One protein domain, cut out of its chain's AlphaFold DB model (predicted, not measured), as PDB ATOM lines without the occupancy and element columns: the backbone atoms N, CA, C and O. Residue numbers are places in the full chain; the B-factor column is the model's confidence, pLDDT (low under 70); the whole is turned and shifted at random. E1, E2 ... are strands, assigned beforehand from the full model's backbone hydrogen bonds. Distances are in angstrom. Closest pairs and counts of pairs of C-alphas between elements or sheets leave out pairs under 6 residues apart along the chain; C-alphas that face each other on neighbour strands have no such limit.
ATOM      1  N   ILE A   3     155.738 127.519 139.209       87.56
ATOM      2  CA  ILE A   3     156.412 126.277 138.853       87.56
ATOM      3  C   ILE A   3     156.301 126.109 137.335       87.56
ATOM      4  O   ILE A   3     155.224 125.840 136.802       87.56
ATOM      5  N   ASN A   4     157.422 126.268 136.632       85.00
ATOM      6  CA  ASN A   4     157.502 126.002 135.197       85.00
ATOM      7  C   ASN A   4     157.800 124.515 134.978       85.00
ATOM      8  O   ASN A   4     158.930 124.070 135.165       85.00
ATOM      9  N   LEU A   5     156.781 123.743 134.600       87.75
ATOM     10  CA  LEU A   5     156.912 122.297 134.387       87.75
ATOM     11  C   LEU A   5     157.401 121.991 132.970       87.75
ATOM     12  O   LEU A   5     156.724 122.348 132.013       87.75
ATOM     13  N   ASP A   6     158.505 121.275 132.786       88.88
ATOM     14  CA  ASP A   6     158.838 120.788 131.444       88.88
ATOM     15  C   ASP A   6     157.818 119.725 131.006       88.88
ATOM     16  O   ASP A   6     157.799 118.597 131.503       88.88
ATOM     17  N   LYS A   7     156.944 120.103 130.068       89.12
ATOM     18  CA  LYS A   7     155.859 119.244 129.584       89.12
ATOM     19  C   LYS A   7     156.379 117.992 128.883       89.12
ATOM     20  O   LYS A   7     155.693 116.977 128.896       89.12
ATOM     21  N   SER A   8     157.583 118.037 128.308       89.88
ATOM     22  CA  SER A   8     158.194 116.875 127.651       89.88
ATOM     23  C   SER A   8     158.550 115.752 128.628       89.88
ATOM     24  O   SER A   8     158.695 114.601 128.222       89.88
ATOM     25  N   LEU A   9     158.639 116.078 129.920       92.25
ATOM     26  CA  LEU A   9     158.959 115.143 130.991       92.25
ATOM     27  C   LEU A   9     157.716 114.553 131.667       92.25
ATOM     28  O   LEU A   9     157.866 113.827 132.642       92.25
ATOM     29  N   ILE A  10     156.498 114.859 131.204       91.38
ATOM     30  CA  ILE A  10     155.272 114.279 131.771       91.38
ATOM     31  C   ILE A  10     155.151 112.803 131.334       91.38
ATOM     32  O   ILE A  10     155.172 112.536 130.132       91.38
ATOM     33  N   PRO A  11     154.987 111.830 132.261       94.56
ATOM     34  CA  PRO A  11     154.744 111.989 133.697       94.56
ATOM     35  C   PRO A  11     155.968 112.482 134.480       94.56
ATOM     36  O   PRO A  11     157.007 111.828 134.529       94.56
ATOM     37  N   LEU A  12     155.801 113.628 135.141       94.31
ATOM     38  CA  LEU A  12     156.878 114.384 135.767       94.31
ATOM     39  C   LEU A  12     156.778 114.241 137.279       94.31
ATOM     40  O   LEU A  12     155.714 114.455 137.862       94.31
ATOM     41  N   LYS A  13     157.906 113.923 137.911       94.06
ATOM     42  CA  LYS A  13     158.054 113.901 139.363       94.06
ATOM     43  C   LYS A  13     159.066 114.949 139.786       94.06
ATOM     44  O   LYS A  13     160.149 115.011 139.210       94.06
ATOM     45  N   PHE A  14     158.734 115.725 140.805       91.56
ATOM     46  CA  PHE A  14     159.712 116.564 141.484       91.56
ATOM     47  C   PHE A  14     159.367 116.724 142.958       91.56
ATOM     48  O   PHE A  14     158.230 116.514 143.387       91.56
ATOM     49  N   THR A  15     160.380 117.115 143.720       92.69
ATOM     50  CA  THR A  15     160.270 117.364 145.150       92.69
ATOM     51  C   THR A  15     159.990 118.837 145.401       92.69
ATOM     52  O   THR A  15     160.722 119.707 144.931       92.69
ATOM     53  N   LEU A  16     158.929 119.107 146.146       90.88
ATOM     54  CA  LEU A  16     158.574 120.416 146.660       90.88
ATOM     55  C   LEU A  16     158.901 120.439 148.149       90.88
ATOM     56  O   LEU A  16     158.309 119.683 148.916       90.88
ATOM     57  N   ARG A  17     159.829 121.303 148.551       91.25
ATOM     58  CA  ARG A  17     160.056 121.594 149.965       91.25
ATOM     59  C   ARG A  17     159.076 122.678 150.401       91.25
ATOM     60  O   ARG A  17     158.990 123.704 149.729       91.25
ATOM     61  N   VAL A  18     158.353 122.429 151.487       89.75
ATOM     62  CA  VAL A  18     157.440 123.376 152.132       89.75
ATOM     63  C   VAL A  18     157.836 123.449 153.596       89.75
ATOM     64  O   VAL A  18     157.763 122.440 154.293       89.75
ATOM     65  N   LEU A  19     158.284 124.619 154.059       86.38
ATOM     66  CA  LEU A  19     158.905 124.758 155.384       86.38
ATOM     67  C   LEU A  19     160.058 123.735 155.572       86.38
ATOM     68  O   LEU A  19     161.064 123.771 154.848       86.38
ATOM     69  N   ASP A  20     159.901 122.798 156.509       86.56
ATOM     70  CA  ASP A  20     160.877 121.754 156.838       86.56
ATOM     71  C   ASP A  20     160.477 120.351 156.354       86.56
ATOM     72  O   ASP A  20     161.136 119.377 156.706       86.56
ATOM     73  N   GLU A  21     159.452 120.246 155.504       90.62
ATOM     74  CA  GLU A  21     158.952 118.977 154.967       90.62
ATOM     75  C   GLU A  21     159.065 118.927 153.437       90.62
ATOM     76  O   GLU A  21     158.881 119.922 152.729       90.62
ATOM     77  N   ASN A  22     159.352 117.745 152.896       93.12
ATOM     78  CA  ASN A  22     159.391 117.479 151.465       93.12
ATOM     79  C   ASN A  22     158.157 116.698 151.002       93.12
ATOM     80  O   ASN A  22     157.728 115.706 151.588       93.12
ATOM     81  N   PHE A  23     157.632 117.100 149.852       93.94
ATOM     82  CA  PHE A  23     156.515 116.436 149.200       93.94
ATOM     83  C   PHE A  23     156.896 116.077 147.771       93.94
ATOM     84  O   PHE A  23     157.470 116.887 147.043       93.94
ATOM     85  N   GLN A  24     156.567 114.862 147.338       95.31
ATOM     86  CA  GLN A  24     156.745 114.458 145.946       95.31
ATOM     87  C   GLN A  24     155.468 114.765 145.176       95.31
ATOM     88  O   GLN A  24     154.414 114.180 145.436       95.31
ATOM     89  N   LEU A  25     155.571 115.669 144.209       94.94
ATOM     90  CA  LEU A  25     154.489 116.000 143.295       94.94
ATOM     91  C   LEU A  25     154.667 115.182 142.021       94.94
ATOM     92  O   LEU A  25     155.728 115.212 141.397       94.94
ATOM     93  N   HIS A  26     153.621 114.461 141.625       96.25
ATOM     94  CA  HIS A  26     153.625 113.623 140.432       96.25
ATOM     95  C   HIS A  26     152.533 114.071 139.461       96.25
ATOM     96  O   HIS A  26     151.353 113.742 139.615       96.25
ATOM     97  N   PHE A  27     152.950 114.822 138.447       95.25
ATOM     98  CA  PHE A  27     152.091 115.301 137.375       95.25
ATOM     99  C   PHE A  27     151.938 114.226 136.307       95.25
ATOM    100  O   PHE A  27     152.925 113.667 135.826       95.25
ATOM    101  N   LYS A  28     150.698 113.956 135.908       95.81
ATOM    102  CA  LYS A  28     150.355 112.947 134.903       95.81
ATOM    103  C   LYS A  28     149.374 113.514 133.897       95.81
ATOM    104  O   LYS A  28     148.502 114.307 134.247       95.81
ATOM    105  N   GLU A  29     149.473 113.034 132.669       94.50
ATOM    106  CA  GLU A  29     148.489 113.290 131.629       94.50
ATOM    107  C   GLU A  29     147.594 112.067 131.443       94.50
ATOM    108  O   GLU A  29     148.065 110.931 131.387       94.50
ATOM    109  N   HIS A  30     146.296 112.308 131.311       93.25
ATOM    110  CA  HIS A  30     145.360 111.331 130.787       93.25
ATOM    111  C   HIS A  30     144.823 111.834 129.448       93.25
ATOM    112  O   HIS A  30     144.218 112.907 129.391       93.25
ATOM    113  N   LYS A  31     145.051 111.061 128.382       91.31
ATOM    114  CA  LYS A  31     144.485 111.305 127.053       91.31
ATOM    115  C   LYS A  31     143.277 110.399 126.845       91.31
ATOM    116  O   LYS A  31     143.373 109.194 127.049       91.31
ATOM    117  N   MET A  32     142.161 110.980 126.426       90.00
ATOM    118  CA  MET A  32     140.938 110.268 126.063       90.00
ATOM    119  C   MET A  32     140.612 110.528 124.601       90.00
ATOM    120  O   MET A  32     140.619 111.677 124.162       90.00
ATOM    121  N   LEU A  33     140.293 109.467 123.866       89.94
ATOM    122  CA  LEU A  33     139.727 109.573 122.527       89.94
ATOM    123  C   LEU A  33     138.295 110.117 122.641       89.94
ATOM    124  O   LEU A  33     137.475 109.552 123.362       89.94
ATOM    125  N   ILE A  34     138.017 111.242 121.986       89.94
ATOM    126  CA  ILE A  34     136.681 111.860 121.929       89.94
ATOM    127  C   ILE A  34     135.963 111.460 120.640       89.94
ATOM    128  O   ILE A  34     134.745 111.306 120.638       89.94
ATOM    129  N   ASN A  35     136.718 111.317 119.549       87.94
ATOM    130  CA  ASN A  35     136.207 110.887 118.255       87.94
ATOM    131  C   ASN A  35     137.150 109.845 117.660       87.94
ATOM    132  O   ASN A  35     138.351 110.101 117.574       87.94
ATOM    133  N   ASP A  36     136.579 108.719 117.247       82.69
ATOM    134  CA  ASP A  36     137.257 107.582 116.623       82.69
ATOM    135  C   ASP A  36     137.057 107.607 115.099       82.69
ATOM    136  O   ASP A  36     136.626 106.638 114.480       82.69
ATOM    137  N   ASP A  37     137.288 108.773 114.488       89.88
ATOM    138  CA  ASP A  37     137.467 108.853 113.040       89.88
ATOM    139  C   ASP A  37     138.830 108.228 112.722       89.88
ATOM    140  O   ASP A  37     139.861 108.779 113.107       89.88
ATOM    141  N   GLU A  38     138.830 107.088 112.027       83.50
ATOM    142  CA  GLU A  38     140.038 106.336 111.663       83.50
ATOM    143  C   GLU A  38     141.091 107.201 110.950       83.50
ATOM    144  O   GLU A  38     142.289 106.927 111.046       83.50
ATOM    145  N   LEU A  39     140.662 108.257 110.249       86.56
ATOM    146  CA  LEU A  39     141.552 109.169 109.536       86.56
ATOM    147  C   LEU A  39     142.000 110.359 110.394       86.56
ATOM    148  O   LEU A  39     143.092 110.881 110.174       86.56
ATOM    149  N   ASN A  40     141.177 110.796 111.354       86.12
ATOM    150  CA  ASN A  40     141.428 111.980 112.182       86.12
ATOM    151  C   ASN A  40     140.943 111.785 113.632       86.12
ATOM    152  O   ASN A  40     139.986 112.443 114.063       86.12
ATOM    153  N   PRO A  41     141.600 110.921 114.424       87.50
ATOM    154  CA  PRO A  41     141.208 110.709 115.807       87.50
ATOM    155  C   PRO A  41     141.417 111.989 116.626       87.50
ATOM    156  O   PRO A  41     142.483 112.611 116.588       87.50
ATOM    157  N   ILE A  42     140.402 112.386 117.398       88.62
ATOM    158  CA  ILE A  42     140.465 113.579 118.255       88.62
ATOM    159  C   ILE A  42     140.693 113.140 119.692       88.62
ATOM    160  O   ILE A  42     139.888 112.398 120.257       88.62
ATOM    161  N   PHE A  43     141.742 113.667 120.318       87.81
ATOM    162  CA  PHE A  43     142.062 113.397 121.715       87.81
ATOM    163  C   PHE A  43     141.805 114.619 122.593       87.81
ATOM    164  O   PHE A  43     142.188 115.736 122.250       87.81
ATOM    165  N   LYS A  44     141.218 114.398 123.773       89.19
ATOM    166  CA  LYS A  44     141.262 115.347 124.888       89.19
ATOM    167  C   LYS A  44     142.365 114.925 125.833       89.19
ATOM    168  O   LYS A  44     142.372 113.776 126.268       89.19
ATOM    169  N   SER A  45     143.234 115.845 126.222       90.94
ATOM    170  CA  SER A  45     144.125 115.629 127.356       90.94
ATOM    171  C   SER A  45     143.609 116.329 128.604       90.94
ATOM    172  O   SER A  45     142.921 117.351 128.540       90.94
ATOM    173  N   ARG A  46     143.945 115.769 129.763       93.25
ATOM    174  CA  ARG A  46     143.740 116.403 131.063       93.25
ATOM    175  C   ARG A  46     144.899 116.075 131.988       93.25
ATOM    176  O   ARG A  46     145.386 114.943 131.992       93.25
ATOM    177  N   LEU A  47     145.328 117.066 132.762       94.75
ATOM    178  CA  LEU A  47     146.402 116.907 133.735       94.75
ATOM    179  C   LEU A  47     145.872 116.608 135.135       94.75
ATOM    180  O   LEU A  47     144.852 117.143 135.581       94.75
ATOM    181  N   TYR A  48     146.614 115.745 135.816       95.69
ATOM    182  CA  TYR A  48     146.322 115.237 137.144       95.69
ATOM    183  C   TYR A  48     147.559 115.337 138.030       95.69
ATOM    184  O   TYR A  48     148.681 115.212 137.536       95.69
ATOM    185  N   LEU A  49     147.343 115.501 139.333       95.69
ATOM    186  CA  LEU A  49     148.401 115.538 140.336       95.69
ATOM    187  C   LEU A  49     148.178 114.458 141.401       95.69
ATOM    188  O   LEU A  49     147.087 114.344 141.963       95.69
ATOM    189  N   ASP A  50     149.227 113.686 141.686       97.12
ATOM    190  CA  ASP A  50     149.361 112.977 142.961       97.12
ATOM    191  C   ASP A  50     150.352 113.717 143.861       97.12
ATOM    192  O   ASP A  50     151.314 114.315 143.372       97.12
ATOM    193  N   ILE A  51     150.150 113.616 145.173       95.75
ATOM    194  CA  ILE A  51     151.084 114.119 146.184       95.75
ATOM    195  C   ILE A  51     151.421 112.981 147.141       95.75
ATOM    196  O   ILE A  51     150.525 112.297 147.643       95.75
ATOM    197  N   TYR A  52     152.713 112.808 147.399       96.06
ATOM    198  CA  TYR A  52     153.249 111.890 148.399       96.06
ATOM    199  C   TYR A  52     154.062 112.668 149.436       96.06
ATOM    200  O   TYR A  52     154.635 113.708 149.107       96.06
ATOM    201  N   ASN A  53     154.120 112.164 150.667       93.81
ATOM    202  CA  ASN A  53     154.996 112.707 151.709       93.81
ATOM    203  C   ASN A  53     156.447 112.202 151.551       93.81
ATOM    204  O   ASN A  53     156.761 111.464 150.611       93.81
ATOM    205  N   GLU A  54     157.314 112.563 152.499       91.81
ATOM    206  CA  GLU A  54     158.723 112.140 152.551       91.81
ATOM    207  C   GLU A  54     158.913 110.617 152.573       91.81
ATOM    208  O   GLU A  54     159.830 110.094 151.941       91.81
ATOM    209  N   ASP A  55     157.998 109.891 153.216       93.06
ATOM    210  CA  ASP A  55     158.021 108.428 153.321       93.06
ATOM    211  C   ASP A  55     157.451 107.713 152.080       93.06
ATOM    212  O   ASP A  55     157.233 106.499 152.096       93.06
ATOM    213  N   ASN A  56     157.165 108.441 150.994       92.81
ATOM    214  CA  ASN A  56     156.459 107.948 149.804       92.81
ATOM    215  C   ASN A  56     155.033 107.422 150.080       92.81
ATOM    216  O   ASN A  56     154.478 106.658 149.282       92.81
ATOM    217  N   LYS A  57     154.394 107.844 151.175       95.31
ATOM    218  CA  LYS A  57     152.974 107.583 151.431       95.31
ATOM    219  C   LYS A  57     152.124 108.511 150.567       95.31
ATOM    220  O   LYS A  57     152.323 109.723 150.556       95.31
ATOM    221  N   LEU A  58     151.158 107.939 149.849       95.81
ATOM    222  CA  LEU A  58     150.222 108.690 149.011       95.81
ATOM    223  C   LEU A  58     149.254 109.503 149.884       95.81
ATOM    224  O   LEU A  58     148.506 108.921 150.670       95.81
ATOM    225  N   ILE A  59     149.252 110.823 149.710       94.88
ATOM    226  CA  ILE A  59     148.368 111.764 150.416       94.88
ATOM    227  C   ILE A  59     147.172 112.130 149.534       94.88
ATOM    228  O   ILE A  59     146.021 112.082 149.963       94.88
ATOM    229  N   LEU A  60     147.453 112.489 148.282       95.38
ATOM    230  CA  LEU A  60     146.461 112.919 147.305       95.38
ATOM    231  C   LEU A  60     146.635 112.111 146.028       95.38
ATOM    232  O   LEU A  60     147.755 111.939 145.551       95.38
ATOM    233  N   LYS A  61     145.523 111.638 145.466       96.00
ATOM    234  CA  LYS A  61     145.517 110.777 144.285       96.00
ATOM    235  C   LYS A  61     144.644 111.353 143.181       96.00
ATOM    236  O   LYS A  61     143.451 111.540 143.387       96.00
ATOM    237  N   ASN A  62     145.209 111.465 141.983       95.50
ATOM    238  CA  ASN A  62     144.527 111.808 140.739       95.50
ATOM    239  C   ASN A  62     143.661 113.066 140.864       95.50
ATOM    240  O   ASN A  62     142.548 113.100 140.332       95.50
ATOM    241  N   GLU A  63     144.156 114.099 141.541       95.69
ATOM    242  CA  GLU A  63     143.413 115.350 141.588       95.69
ATOM    243  C   GLU A  63     143.464 116.016 140.220       95.69
ATOM    244  O   GLU A  63     144.534 116.191 139.633       95.69
ATOM    245  N   LYS A  64     142.290 116.370 139.703       94.31
ATOM    246  CA  LYS A  64     142.161 117.074 138.428       94.31
ATOM    247  C   LYS A  64     142.626 118.510 138.606       94.31
ATOM    248  O   LYS A  64     142.105 119.228 139.451       94.31
ATOM    249  N   LEU A  65     143.519 118.963 137.736       94.12
ATOM    250  CA  LEU A  65     143.915 120.364 137.723       94.12
ATOM    251  C   LEU A  65     142.838 121.204 137.022       94.12
ATOM    252  O   LEU A  65     142.480 120.956 135.863       94.12
ATOM    253  N   VAL A  66     142.315 122.197 137.739       92.19
ATOM    254  CA  VAL A  66     141.326 123.167 137.255       92.19
ATOM    255  C   VAL A  66     141.806 124.561 137.631       92.19
ATOM    256  O   VAL A  66     142.285 124.770 138.744       92.19
ATOM    257  N   TYR A  67     141.711 125.506 136.695       88.88
ATOM    258  CA  TYR A  67     142.049 126.902 136.955       88.88
ATOM    259  C   TYR A  67     141.361 127.430 138.223       88.88
ATOM    260  O   TYR A  67     140.165 127.219 138.418       88.88
ATOM    261  N   GLY A  68     142.121 128.138 139.061       85.62
ATOM    262  CA  GLY A  68     141.607 128.829 140.242       85.62
ATOM    263  C   GLY A  68     141.217 127.913 141.401       85.62
ATOM    264  O   GLY A  68     140.814 128.414 142.447       85.62
ATOM    265  N   VAL A  69     141.357 126.591 141.252       90.56
ATOM    266  CA  VAL A  69     141.008 125.614 142.287       90.56
ATOM    267  C   VAL A  69     142.285 125.101 142.958       90.56
ATOM    268  O   VAL A  69     143.093 124.436 142.300       90.56
ATOM    269  N   PRO A  70     142.489 125.378 144.261       91.94
ATOM    270  CA  PRO A  70     143.595 124.801 145.004       91.94
ATOM    271  C   PRO A  70     143.487 123.292 145.123       91.94
ATOM    272  O   PRO A  70     142.472 122.744 145.555       91.94
ATOM    273  N   VAL A  71     144.580 122.635 144.759       93.06
ATOM    274  CA  VAL A  71     144.717 121.190 144.811       93.06
ATOM    275  C   VAL A  71     144.615 120.725 146.258       93.06
ATOM    276  O   VAL A  71     145.310 121.243 147.131       93.06
ATOM    277  N   GLY A  72     143.747 119.741 146.511       91.75
ATOM    278  CA  GLY A  72     143.615 119.143 147.836       91.75
ATOM    279  C   GLY A  72     143.157 120.136 148.907       91.75
ATOM    280  O   GLY A  72     143.430 119.921 150.084       91.75
ATOM    281  N   LEU A  73     142.442 121.211 148.537       88.19
ATOM    282  CA  LEU A  73     141.944 122.207 149.496       88.19
ATOM    283  C   LEU A  73     141.178 121.558 150.660       88.19
ATOM    284  O   LEU A  73     141.331 121.966 151.810       88.19
ATOM    285  N   TYR A  74     140.412 120.509 150.366       87.12
ATOM    286  CA  TYR A  74     139.646 119.730 151.339       87.12
ATOM    287  C   TYR A  74     140.511 118.885 152.295       87.12
ATOM    288  O   TYR A  74     140.011 118.452 153.326       87.12
ATOM    289  N   LEU A  75     141.786 118.654 151.969       88.44
ATOM    290  CA  LEU A  75     142.774 117.977 152.822       88.44
ATOM    291  C   LEU A  75     143.631 118.959 153.622       88.44
ATOM    292  O   LEU A  75     144.291 118.557 154.575       88.44
ATOM    293  N   SER A  76     143.623 120.242 153.254       83.44
ATOM    294  CA  SER A  76     144.446 121.266 153.907       83.44
ATOM    295  C   SER A  76     143.999 121.598 155.337       83.44
ATOM    296  O   SER A  76     144.709 122.314 156.048       83.44
ATOM    297  N   ARG A  77     142.822 121.111 155.757       84.88
ATOM    298  CA  ARG A  77     142.267 121.321 157.095       84.88
ATOM    299  C   ARG A  77     141.716 120.033 157.692       84.88
ATOM    300  O   ARG A  77     141.134 119.217 156.983       84.88
ATOM    301  N   ASP A  78     141.872 119.883 159.002       82.25
ATOM    302  CA  ASP A  78     141.258 118.801 159.766       82.25
ATOM    303  C   ASP A  78     139.774 119.091 160.088       82.25
ATOM    304  O   ASP A  78     139.222 120.152 159.782       82.25
ATOM    305  N   LYS A  79     139.108 118.142 160.757       83.31
ATOM    306  CA  LYS A  79     137.704 118.269 161.197       83.31
ATOM    307  C   LYS A  79     137.437 119.433 162.164       83.31
ATOM    308  O   LYS A  79     136.286 119.821 162.335       83.31
ATOM    309  N   ASN A  80     138.476 119.952 162.814       86.94
ATOM    310  CA  ASN A  80     138.418 121.069 163.752       86.94
ATOM    311  C   ASN A  80     138.843 122.389 163.087       86.94
ATOM    312  O   ASN A  80     138.968 123.398 163.778       86.94
ATOM    313  N   ASN A  81     139.033 122.395 161.759       81.50
ATOM    314  CA  ASN A  81     139.465 123.540 160.962       81.50
ATOM    315  C   ASN A  81     140.918 123.992 161.229       81.50
ATOM    316  O   ASN A  81     141.289 125.096 160.822       81.50
ATOM    317  N   ASN A  82     141.742 123.151 161.863       85.31
ATOM    318  CA  ASN A  82     143.183 123.376 161.981       85.31
ATOM    319  C   ASN A  82     143.881 122.994 160.674       85.31
ATOM    320  O   ASN A  82     143.388 122.143 159.935       85.31
ATOM    321  N   THR A  83     145.046 123.582 160.401       82.12
ATOM    322  CA  THR A  83     145.905 123.146 159.292       82.12
ATOM    323  C   THR A  83     146.298 121.681 159.481       82.12
ATOM    324  O   THR A  83     146.758 121.291 160.553       82.12
ATOM    325  N   SER A  84     146.095 120.869 158.443       82.44
ATOM    326  CA  SER A  84     146.539 119.475 158.436       82.44
ATOM    327  C   SER A  84     148.054 119.408 158.253       82.44
ATOM    328  O   SER A  84     148.576 120.034 157.336       82.44
ATOM    329  N   THR A  85     148.744 118.627 159.084       78.31
ATOM    330  CA  THR A  85     150.179 118.328 158.916       78.31
ATOM    331  C   THR A  85     150.428 117.241 157.872       78.31
ATOM    332  O   THR A  85     151.539 117.079 157.395       78.31
ATOM    333  N   ASP A  86     149.394 116.487 157.488       84.00
ATOM    334  CA  ASP A  86     149.525 115.402 156.508       84.00
ATOM    335  C   ASP A  86     149.514 115.910 155.056       84.00
ATOM    336  O   ASP A  86     149.694 115.124 154.124       84.00
ATOM    337  N   PHE A  87     149.254 117.201 154.837       89.69
ATOM    338  CA  PHE A  87     149.176 117.831 153.521       89.69
ATOM    339  C   PHE A  87     150.127 119.033 153.469       89.69
ATOM    340  O   PHE A  87     150.273 119.704 154.491       89.69
ATOM    341  N   PRO A  88     150.736 119.358 152.309       89.75
ATOM    342  CA  PRO A  88     151.598 120.528 152.199       89.75
ATOM    343  C   PRO A  88     150.926 121.779 152.768       89.75
ATOM    344  O   PRO A  88     149.817 122.129 152.347       89.75
ATOM    345  N   ASN A  89     151.600 122.487 153.679       90.19
ATOM    346  CA  ASN A  89     151.115 123.768 154.199       90.19
ATOM    347  C   ASN A  89     151.322 124.902 153.176       90.19
ATOM    348  O   ASN A  89     152.014 125.892 153.398       90.19
ATOM    349  N   ALA A  90     150.740 124.717 151.999       90.12
ATOM    350  CA  ALA A  90     150.847 125.601 150.863       90.12
ATOM    351  C   ALA A  90     149.628 125.443 149.953       90.12
ATOM    352  O   ALA A  90     148.987 124.393 149.896       90.12
ATOM    353  N   TYR A  91     149.327 126.484 149.191       91.19
ATOM    354  CA  TYR A  91     148.419 126.403 148.062       91.19
ATOM    355  C   TYR A  91     149.198 126.030 146.809       91.19
ATOM    356  O   TYR A  91     150.080 126.771 146.390       91.19
ATOM    357  N   ILE A  92     148.836 124.907 146.192       92.44
ATOM    358  CA  ILE A  92     149.274 124.518 144.848       92.44
ATOM    359  C   ILE A  92     148.047 124.637 143.951       92.44
ATOM    360  O   ILE A  92     147.048 123.962 144.199       92.44
ATOM    361  N   PHE A  93     148.076 125.498 142.939       93.38
ATOM    362  CA  PHE A  93     146.904 125.705 142.090       93.38
ATOM    363  C   PHE A  93     147.267 126.167 140.680       93.38
ATOM    364  O   PHE A  93     148.251 126.881 140.492       93.38
ATOM    365  N   PRO A  94     146.471 125.797 139.666       92.75
ATOM    366  CA  PRO A  94     146.630 126.353 138.335       92.75
ATOM    367  C   PRO A  94     146.092 127.785 138.260       92.75
ATOM    368  O   PRO A  94     144.956 128.062 138.644       92.75
ATOM    369  N   PHE A  95     146.886 128.684 137.697       91.62
ATOM    370  CA  PHE A  95     146.579 130.093 137.503       91.62
ATOM    371  C   PHE A  95     146.596 130.458 136.015       91.62
ATOM    372  O   PHE A  95     147.448 129.995 135.262       91.62
ATOM    373  N   SER A  96     145.664 131.308 135.590       89.31
ATOM    374  CA  SER A  96     145.520 131.816 134.221       89.31
ATOM    375  C   SER A  96     145.340 133.325 134.278       89.31
ATOM    376  O   SER A  96     144.563 133.823 135.091       89.31
ATOM    377  N   ASN A  97     146.027 134.055 133.401       83.56
ATOM    378  CA  ASN A  97     145.969 135.521 133.386       83.56
ATOM    379  C   ASN A  97     144.620 136.063 132.886       83.56
ATOM    380  O   ASN A  97     144.278 137.203 133.182       83.56
ATOM    381  N   ASP A  98     143.876 135.278 132.104       85.19
ATOM    382  CA  ASP A  98     142.597 135.705 131.522       85.19
ATOM    383  C   ASP A  98     141.408 135.586 132.480       85.19
ATOM    384  O   ASP A  98     140.323 136.073 132.172       85.19
ATOM    385  N   GLY A  99     141.596 134.957 133.641       81.50
ATOM    386  CA  GLY A  99     140.551 134.815 134.645       81.50
ATOM    387  C   GLY A  99     139.487 133.754 134.336       81.50
ATOM    388  O   GLY A  99     138.547 133.606 135.116       81.50
ATOM    389  N   ILE A 100     139.596 133.036 133.212       83.56
ATOM    390  CA  ILE A 100     138.533 132.159 132.705       83.56
ATOM    391  C   ILE A 100     138.701 130.738 133.239       83.56
ATOM    392  O   ILE A 100     139.767 130.129 133.101       83.56
ATOM    393  N   GLU A 101     137.609 130.175 133.762       79.06
ATOM    394  CA  GLU A 101     137.558 128.776 134.177       79.06
ATOM    395  C   GLU A 101     137.837 127.830 133.009       79.06
ATOM    396  O   GLU A 101     137.161 127.845 131.979       79.06
ATOM    397  N   LYS A 102     138.866 126.997 133.174       86.31
ATOM    398  CA  LYS A 102     139.239 125.975 132.203       86.31
ATOM    399  C   LYS A 102     139.944 124.799 132.864       86.31
ATOM    400  O   LYS A 102     140.669 124.938 133.853       86.31
ATOM    401  N   GLU A 103     139.734 123.629 132.275       91.31
ATOM    402  CA  GLU A 103     140.481 122.421 132.612       91.31
ATOM    403  C   GLU A 103     141.938 122.585 132.178       91.31
ATOM    404  O   GLU A 103     142.212 123.098 131.091       91.31
ATOM    405  N   VAL A 104     142.878 122.129 133.004       91.88
ATOM    406  CA  VAL A 104     144.293 122.152 132.629       91.88
ATOM    407  C   VAL A 104     144.620 120.914 131.810       91.88
ATOM    408  O   VAL A 104     144.307 119.782 132.193       91.88
ATOM    409  N   ASN A 105     145.260 121.137 130.673       92.44
ATOM    410  CA  ASN A 105     145.640 120.115 129.719       92.44
ATOM    411  C   ASN A 105     147.056 120.381 129.193       92.44
ATOM    412  O   ASN A 105     147.702 121.365 129.559       92.44
ATOM    413  N   PHE A 106     147.565 119.475 128.363       90.81
ATOM    414  CA  PHE A 106     148.935 119.578 127.864       90.81
ATOM    415  C   PHE A 106     149.152 120.823 126.985       90.81
ATOM    416  O   PHE A 106     150.221 121.443 127.017       90.81
ATOM    417  N   ASP A 107     148.126 121.231 126.240       90.19
ATOM    418  CA  ASP A 107     148.196 122.350 125.299       90.19
ATOM    419  C   ASP A 107     148.249 123.696 126.023       90.19
ATOM    420  O   ASP A 107     149.001 124.589 125.628       90.19
ATOM    421  N   ASN A 108     147.494 123.840 127.113       91.81
ATOM    422  CA  ASN A 108     147.374 125.102 127.834       91.81
ATOM    423  C   ASN A 108     148.392 125.275 128.972       91.81
ATOM    424  O   ASN A 108     148.700 126.420 129.323       91.81
ATOM    425  N   LEU A 109     148.968 124.184 129.493       91.62
ATOM    426  CA  LEU A 109     150.008 124.240 130.520       91.62
ATOM    427  C   LEU A 109     151.242 125.015 130.014       91.62
ATOM    428  O   LEU A 109     151.716 124.800 128.895       91.62
ATOM    429  N   ASN A 110     151.751 125.920 130.850       90.81
ATOM    430  CA  ASN A 110     152.832 126.890 130.622       90.81
ATOM    431  C   ASN A 110     152.656 127.857 129.444       90.81
ATOM    432  O   ASN A 110     153.553 128.648 129.164       90.81
ATOM    433  N   ASN A 111     151.521 127.798 128.755       90.06
ATOM    434  CA  ASN A 111     151.197 128.709 127.668       90.06
ATOM    435  C   ASN A 111     150.213 129.761 128.176       90.06
ATOM    436  O   ASN A 111     150.514 130.950 128.205       90.06
ATOM    437  N   THR A 112     149.047 129.302 128.635       90.25
ATOM    438  CA  THR A 112     147.996 130.167 129.187       90.25
ATOM    439  C   THR A 112     147.699 129.861 130.650       90.25
ATOM    440  O   THR A 112     147.225 130.744 131.356       90.25
ATOM    441  N   VAL A 113     147.973 128.633 131.110       91.00
ATOM    442  CA  VAL A 113     147.803 128.211 132.505       91.00
ATOM    443  C   VAL A 113     149.154 127.823 133.097       91.00
ATOM    444  O   VAL A 113     149.880 127.027 132.512       91.00
ATOM    445  N   PHE A 114     149.477 128.333 134.278       91.94
ATOM    446  CA  PHE A 114     150.721 128.070 134.999       91.94
ATOM    447  C   PHE A 114     150.412 127.484 136.371       91.94
ATOM    448  O   PHE A 114     149.399 127.829 136.970       91.94
ATOM    449  N   ILE A 115     151.268 126.607 136.888       92.69
ATOM    450  CA  ILE A 115     151.115 126.120 138.261       92.69
ATOM    451  C   ILE A 115     151.755 127.136 139.201       92.69
ATOM    452  O   ILE A 115     152.938 127.450 139.076       92.69
ATOM    453  N   GLU A 116     150.969 127.656 140.131       93.00
ATOM    454  CA  GLU A 116     151.427 128.549 141.186       93.00
ATOM    455  C   GLU A 116     151.466 127.799 142.516       93.00
ATOM    456  O   GLU A 116     150.659 126.908 142.799       93.00
ATOM    457  N   PHE A 117     152.436 128.187 143.328       91.25
ATOM    458  CA  PHE A 117     152.675 127.682 144.667       91.25
ATOM    459  C   PHE A 117     152.796 128.853 145.643       91.25
ATOM    460  O   PHE A 117     153.571 129.781 145.401       91.25
ATOM    461  N   ILE A 118     152.045 128.828 146.738       91.44
ATOM    462  CA  ILE A 118     152.071 129.857 147.783       91.44
ATOM    463  C   ILE A 118     152.152 129.155 149.136       91.44
ATOM    464  O   ILE A 118     151.193 128.495 149.528       91.44
ATOM    465  N   GLU A 119     153.273 129.288 149.843       88.69
ATOM    466  CA  GLU A 119     153.387 128.814 151.229       88.69
ATOM    467  C   GLU A 119     152.414 129.567 152.133       88.69
ATOM    468  O   GLU A 119     152.149 130.755 151.929       88.69
ATOM    469  N   ARG A 120     151.845 128.861 153.109       83.38
ATOM    470  CA  ARG A 120     150.942 129.446 154.097       83.38
ATOM    471  C   ARG A 120     151.724 129.680 155.386       83.38
ATOM    472  O   ARG A 120     152.332 128.746 155.901       83.38
TER     473      ARG A 120
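This is residues 3 to 120 of the 121 residues of an uncharacterized protein of Leptotrichia goodfellowii F0264 (UniProt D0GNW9). A long, twisted sheet of four strands, E1 to E4, has the two-stranded hairpin E5 and E6 over one face, only partly covering it. The far end of the E2 and E3 hairpin runs out beyond the other strands. The 118 printed residues have no named helix and six named strands, E1 to E6 along the chain, with sheet orders E1 - E2 - E3 - E4 and E5 - E6, both antiparallel. The class is all strand, though under half of the residues, 54, are in named elements. The whole is compact by its radius of gyration of the C-alphas, 15.6 A, yet elongated, spanning 53 by 32 by 27 A.

E1, residues 12 to 18, begins at C-alpha 12 (156.878, 114.384, 135.767) and measures 18.7 A. E2, residues 21 to 35, measures 43.9 A and ends at C-alpha 35 (136.207, 110.887, 118.255). E3, residues 42 to 52, measures 32.8 A, and E4, residues 58 to 64, 15.7 A. E5, residues 90 to 96, measures 18.5 A. E6, residues 113 to 119, measures 19.5 A and ends at C-alpha 119 (153.387, 128.814, 151.229).

E1 to E4 form a meander, each strand the antiparallel neighbour of the one before. In hairpin E1 and E2, N 16 and O 23 are 2.8 A apart; in E2 and E3, N 30 and O 46 are 2.9 A apart; in E3 and E4, N 49 and O 63 are 2.9 A apart. In hairpin E5 and E6, N 93 and O 116 are 2.9 A apart. These four pairs are within hydrogen-bond range. The closest C-alphas of E1 and E6, Val 18 and Glu 119, are 6.8 A apart. E5 and E6 are apart from E2 and E3.

The farthest C-alphas, Leu 39 and Asn 80, are 55.6 A apart. Links E4 to E5 and E5 to E6 are long. The printed part has no cut, and no printed residue is under 70 in pLDDT.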